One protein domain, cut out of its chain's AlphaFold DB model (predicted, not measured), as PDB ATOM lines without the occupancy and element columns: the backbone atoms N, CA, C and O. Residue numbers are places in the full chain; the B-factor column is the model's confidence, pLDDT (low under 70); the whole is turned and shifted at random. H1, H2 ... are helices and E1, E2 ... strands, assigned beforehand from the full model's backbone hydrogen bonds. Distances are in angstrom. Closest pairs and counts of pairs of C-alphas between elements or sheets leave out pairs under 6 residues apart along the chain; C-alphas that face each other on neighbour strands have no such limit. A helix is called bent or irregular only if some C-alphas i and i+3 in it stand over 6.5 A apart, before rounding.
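This is residues 93 to 133 of the 134 residues of the protein "4Fe-4S dicluster domain-containing protein" of Deltaproteobacteria bacterium (UniProt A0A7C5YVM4). With little regular structure, this is a small two-stranded hairpin, E1 and E2, with a long unnamed stretch, residues 93 to 113, looping away from it and a short helix at the far end, where residues 126 to 133 stick out. The printed part has 41 residues, in the order E1, E2, H1; the class is mixed, and named elements hold only 14 residues. The sheet, E1 - E2, is antiparallel. The whole is loose, with a radius of gyration of the C-alphas of 11.4 A, and spans 29 by 23 by 17 A.

E1, residues 114 to 117, measures 9.3 A and begins at C-alpha 114 (-50.375, -49.010, -1.564). E2 is residues 120 to 122, 6.6 A. H1, residues 127 to 133, measures 11.0 A and ends at C-alpha 133 (-42.179, -34.512, -13.145); it is only just irregular, C-alphas 128 and 131 being 6.9 A apart.

E1 and E2 form a hairpin, antiparallel at 138 degrees, with N 114 and O 122 within hydrogen-bond range at 2.9 A. E1 and H1 are apart. In H1, 0 of 3 O i to N i+4 pairs are within range, and 3 of 4 O i to N i+3 pairs.

The C-alphas farthest apart, Lys 118 and Glu 131, are 30.9 A apart. The printed part has no cut. The links E1 to E2 and E2 to H1 are tight. Residues 128 to 133 have pLDDT under 70.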
ATOM      1  N   CYS A  93     -58.254 -49.861 -19.848       90.00
ATOM      2  CA  CYS A  93     -57.988 -48.676 -19.030       90.00
ATOM      3  C   CYS A  93     -56.563 -48.131 -19.214       90.00
ATOM      4  O   CYS A  93     -56.378 -46.918 -19.169       90.00
ATOM      5  N   VAL A  94     -55.575 -49.001 -19.456       92.69
ATOM      6  CA  VAL A  94     -54.191 -48.607 -19.768       92.69
ATOM      7  C   VAL A  94     -54.140 -47.992 -21.159       92.69
ATOM      8  O   VAL A  94     -53.628 -46.890 -21.319       92.69
ATOM      9  N   LYS A  95     -54.748 -48.659 -22.144       91.31
ATOM     10  CA  LYS A  95     -54.814 -48.183 -23.532       91.31
ATOM     11  C   LYS A  95     -55.539 -46.843 -23.671       91.31
ATOM     12  O   LYS A  95     -55.122 -45.991 -24.447       91.31
ATOM     13  N   SER A  96     -56.612 -46.647 -22.910       93.75
ATOM     14  CA  SER A  96     -57.408 -45.417 -22.939       93.75
ATOM     15  C   SER A  96     -56.766 -44.257 -22.173       93.75
ATOM     16  O   SER A  96     -57.300 -43.155 -22.219       93.75
ATOM     17  N   CYS A  97     -55.677 -44.480 -21.425       92.25
ATOM     18  CA  CYS A  97     -55.069 -43.455 -20.580       92.25
ATOM     19  C   CYS A  97     -54.081 -42.588 -21.386       92.25
ATOM     20  O   CYS A  97     -52.965 -43.041 -21.645       92.25
ATOM     21  N   PRO A  98     -54.425 -41.333 -21.735       89.31
ATOM     22  CA  PRO A  98     -53.552 -40.486 -22.553       89.31
ATOM     23  C   PRO A  98     -52.251 -40.107 -21.830       89.31
ATOM     24  O   PRO A  98     -51.193 -40.053 -22.442       89.31
ATOM     25  N   GLU A  99     -52.318 -39.913 -20.511       88.38
ATOM     26  CA  GLU A  99     -51.190 -39.481 -19.673       88.38
ATOM     27  C   GLU A  99     -50.285 -40.641 -19.214       88.38
ATOM     28  O   GLU A  99     -49.346 -40.437 -18.441       88.38
ATOM     29  N   GLY A 100     -50.598 -41.888 -19.591       87.06
ATOM     30  CA  GLY A 100     -49.840 -43.069 -19.161       87.06
ATOM     31  C   GLY A 100     -49.807 -43.275 -17.638       87.06
ATOM     32  O   GLY A 100     -48.855 -43.850 -17.101       87.06
ATOM     33  N   ALA A 101     -50.824 -42.778 -16.928       88.00
ATOM     34  CA  ALA A 101     -50.922 -42.848 -15.471       88.00
ATOM     35  C   ALA A 101     -51.255 -44.257 -14.954       88.00
ATOM     36  O   ALA A 101     -50.951 -44.573 -13.806       88.00
ATOM     37  N   ILE A 102     -51.867 -45.097 -15.790       90.25
ATOM     38  CA  ILE A 102     -52.261 -46.469 -15.456       90.25
ATOM     39  C   ILE A 102     -51.323 -47.422 -16.193       90.25
ATOM     40  O   ILE A 102     -51.124 -47.276 -17.398       90.25
ATOM     41  N   LYS A 103     -50.742 -48.394 -15.482       88.81
ATOM     42  CA  LYS A 103     -49.826 -49.395 -16.044       88.81
ATOM     43  C   LYS A 103     -50.089 -50.763 -15.423       88.81
ATOM     44  O   LYS A 103     -50.394 -50.844 -14.236       88.81
ATOM     45  N   VAL A 104     -49.935 -51.820 -16.218       88.44
ATOM     46  CA  VAL A 104     -49.796 -53.185 -15.696       88.44
ATOM     47  C   VAL A 104     -48.322 -53.390 -15.376       88.44
ATOM     48  O   VAL A 104     -47.479 -53.239 -16.257       88.44
ATOM     49  N   VAL A 105     -48.021 -53.686 -14.120       85.94
ATOM     50  CA  VAL A 105     -46.658 -53.876 -13.612       85.94
ATOM     51  C   VAL A 105     -46.613 -55.105 -12.718       85.94
ATOM     52  O   VAL A 105     -47.656 -55.580 -12.255       85.94
ATOM     53  N   LYS A 106     -45.409 -55.596 -12.434       83.00
ATOM     54  CA  LYS A 106     -45.210 -56.519 -11.314       83.00
ATOM     55  C   LYS A 106     -45.208 -55.736 -10.005       83.00
ATOM     56  O   LYS A 106     -44.806 -54.578  -9.966       83.00
ATOM     57  N   GLU A 107     -45.650 -56.371  -8.927       76.38
ATOM     58  CA  GLU A 107     -45.761 -55.732  -7.608       76.38
ATOM     59  C   GLU A 107     -44.429 -55.126  -7.131       76.38
ATOM     60  O   GLU A 107     -44.393 -54.021  -6.600       76.38
ATOM     61  N   GLU A 108     -43.326 -55.805  -7.433       79.88
ATOM     62  CA  GLU A 108     -41.955 -55.408  -7.096       79.88
ATOM     63  C   GLU A 108     -41.487 -54.128  -7.814       79.88
ATOM     64  O   GLU A 108     -40.572 -53.453  -7.352       79.88
ATOM     65  N   GLU A 109     -42.110 -53.765  -8.939       77.06
ATOM     66  CA  GLU A 109     -41.681 -52.641  -9.783       77.06
ATOM     67  C   GLU A 109     -42.197 -51.282  -9.272       77.06
ATOM     68  O   GLU A 109     -41.785 -50.229  -9.768       77.06
ATOM     69  N   LEU A 110     -43.099 -51.268  -8.280       75.12
ATOM     70  CA  LEU A 110     -43.697 -50.049  -7.727       75.12
ATOM     71  C   LEU A 110     -43.395 -49.868  -6.236       75.12
ATOM     72  O   LEU A 110     -44.258 -50.024  -5.371       75.12
ATOM     73  N   GLU A 111     -42.187 -49.392  -5.934       78.19
ATOM     74  CA  GLU A 111     -41.842 -48.956  -4.578       78.19
ATOM     75  C   GLU A 111     -42.743 -47.801  -4.101       78.19
ATOM     76  O   GLU A 111     -42.939 -46.785  -4.791       78.19
ATOM     77  N   GLY A 112     -43.285 -47.955  -2.891       80.38
ATOM     78  CA  GLY A 112     -44.127 -46.962  -2.219       80.38
ATOM     79  C   GLY A 112     -45.588 -46.920  -2.684       80.38
ATOM     80  O   GLY A 112     -46.322 -46.019  -2.272       80.38
ATOM     81  N   ALA A 113     -46.027 -47.856  -3.528       82.75
ATOM     82  CA  ALA A 113     -47.443 -48.012  -3.841       82.75
ATOM     83  C   ALA A 113     -48.195 -48.696  -2.688       82.75
ATOM     84  O   ALA A 113     -47.634 -49.496  -1.942       82.75
ATOM     85  N   LYS A 114     -49.480 -48.371  -2.536       83.38
ATOM     86  CA  LYS A 114     -50.375 -49.010  -1.564       83.38
ATOM     87  C   LYS A 114     -51.483 -49.748  -2.295       83.38
ATOM     88  O   LYS A 114     -52.026 -49.237  -3.274       83.38
ATOM     89  N   GLU A 115     -51.840 -50.929  -1.809       82.19
ATOM     90  CA  GLU A 115     -52.974 -51.674  -2.345       82.19
ATOM     91  C   GLU A 115     -54.286 -50.969  -1.971       82.19
ATOM     92  O   GLU A 115     -54.543 -50.687  -0.800       82.19
ATOM     93  N   SER A 116     -55.106 -50.643  -2.976       78.81
ATOM     94  CA  SER A 116     -56.428 -50.036  -2.760       78.81
ATOM     95  C   SER A 116     -57.536 -51.083  -2.761       78.81
ATOM     96  O   SER A 116     -58.461 -51.010  -1.956       78.81
ATOM     97  N   ILE A 117     -57.460 -52.028  -3.692       74.81
ATOM     98  CA  ILE A 117     -58.314 -53.211  -3.803       74.81
ATOM     99  C   ILE A 117     -57.434 -54.360  -4.287       74.81
ATOM    100  O   ILE A 117     -56.375 -54.106  -4.859       74.81
ATOM    101  N   LYS A 118     -57.883 -55.604  -4.094       77.94
ATOM    102  CA  LYS A 118     -57.106 -56.806  -4.420       77.94
ATOM    103  C   LYS A 118     -56.503 -56.736  -5.831       77.94
ATOM    104  O   LYS A 118     -57.242 -56.804  -6.814       77.94
ATOM    105  N   GLY A 119     -55.179 -56.624  -5.920       79.06
ATOM    106  CA  GLY A 119     -54.434 -56.570  -7.185       79.06
ATOM    107  C   GLY A 119     -54.398 -55.210  -7.900       79.06
ATOM    108  O   GLY A 119     -53.880 -55.141  -9.010       79.06
ATOM    109  N   VAL A 120     -54.913 -54.129  -7.299       84.69
ATOM    110  CA  VAL A 120     -54.785 -52.755  -7.820       84.69
ATOM    111  C   VAL A 120     -53.970 -51.906  -6.849       84.69
ATOM    112  O   VAL A 120     -54.411 -51.573  -5.743       84.69
ATOM    113  N   LEU A 121     -52.783 -51.521  -7.308       88.06
ATOM    114  CA  LEU A 121     -51.832 -50.696  -6.576       88.06
ATOM    115  C   LEU A 121     -52.001 -49.224  -6.960       88.06
ATOM    116  O   LEU A 121     -52.085 -48.879  -8.139       88.06
ATOM    117  N   VAL A 122     -52.025 -48.343  -5.961       86.25
ATOM    118  CA  VAL A 122     -52.130 -46.894  -6.146       86.25
ATOM    119  C   VAL A 122     -50.895 -46.227  -5.558       86.25
ATOM    120  O   VAL A 122     -50.589 -46.367  -4.373       86.25
ATOM    121  N   LYS A 123     -50.189 -45.461  -6.393       85.56
ATOM    122  CA  LYS A 123     -49.087 -44.593  -5.975       85.56
ATOM    123  C   LYS A 123     -49.537 -43.141  -6.073       85.56
ATOM    124  O   LYS A 123     -49.632 -42.581  -7.164       85.56
ATOM    125  N   GLY A 124     -49.857 -42.557  -4.923       79.75
ATOM    126  CA  GLY A 124     -50.145 -41.133  -4.810       79.75
ATOM    127  C   GLY A 124     -48.856 -40.318  -4.812       79.75
ATOM    128  O   GLY A 124     -47.852 -40.741  -4.241       79.75
ATOM    129  N   TRP A 125     -48.898 -39.144  -5.430       73.44
ATOM    130  CA  TRP A 125     -47.828 -38.154  -5.357       73.44
ATOM    131  C   TRP A 125     -48.293 -37.023  -4.450       73.44
ATOM    132  O   TRP A 125     -49.433 -36.569  -4.566       73.44
ATOM    133  N   HIS A 126     -47.429 -36.564  -3.548       72.88
ATOM    134  CA  HIS A 126     -47.715 -35.338  -2.810       72.88
ATOM    135  C   HIS A 126     -47.650 -34.147  -3.778       72.88
ATOM    136  O   HIS A 126     -46.799 -34.139  -4.670       72.88
ATOM    137  N   TRP A 127     -48.511 -33.137  -3.624       72.81
ATOM    138  CA  TRP A 127     -48.548 -31.987  -4.544       72.81
ATOM    139  C   TRP A 127     -47.202 -31.244  -4.619       72.81
ATOM    140  O   TRP A 127     -46.812 -30.800  -5.692       72.81
ATOM    141  N   GLU A 128     -46.433 -31.199  -3.527       68.50
ATOM    142  CA  GLU A 128     -45.067 -30.632  -3.486       68.50
ATOM    143  C   GLU A 128     -44.027 -31.454  -4.263       68.50
ATOM    144  O   GLU A 128     -42.964 -30.955  -4.610       68.50
ATOM    145  N   GLN A 129     -44.310 -32.722  -4.557       64.44
ATOM    146  CA  GLN A 129     -43.415 -33.591  -5.328       64.44
ATOM    147  C   GLN A 129     -43.686 -33.507  -6.840       64.44
ATOM    148  O   GLN A 129     -42.981 -34.147  -7.621       64.44
ATOM    149  N   SER A 130     -44.683 -32.718  -7.263       59.19
ATOM    150  CA  SER A 130     -45.101 -32.584  -8.665       59.19
ATOM    151  C   SER A 130     -44.088 -31.846  -9.552       59.19
ATOM    152  O   SER A 130     -44.027 -32.116 -10.750       59.19
ATOM    153  N   GLU A 131     -43.234 -30.991  -8.980       56.41
ATOM    154  CA  GLU A 131     -42.214 -30.237  -9.729       56.41
ATOM    155  C   GLU A 131     -41.103 -31.127 -10.307       56.41
ATOM    156  O   GLU A 131     -40.464 -30.761 -11.289       56.41
ATOM    157  N   LYS A 132     -40.911 -32.335  -9.759       55.22
ATOM    158  CA  LYS A 132     -39.919 -33.318 -10.233       55.22
ATOM    159  C   LYS A 132     -40.372 -34.115 -11.467       55.22
ATOM    160  O   LYS A 132     -39.713 -35.083 -11.832       55.22
ATOM    161  N   ARG A 133     -41.513 -33.757 -12.068       53.03
ATOM    162  CA  ARG A 133     -42.179 -34.512 -13.145       53.03
ATOM    163  C   ARG A 133     -42.122 -33.839 -14.528       53.03
ATOM    164  O   ARG A 133     -42.844 -34.286 -15.414       53.03
TER     165      ARG A 133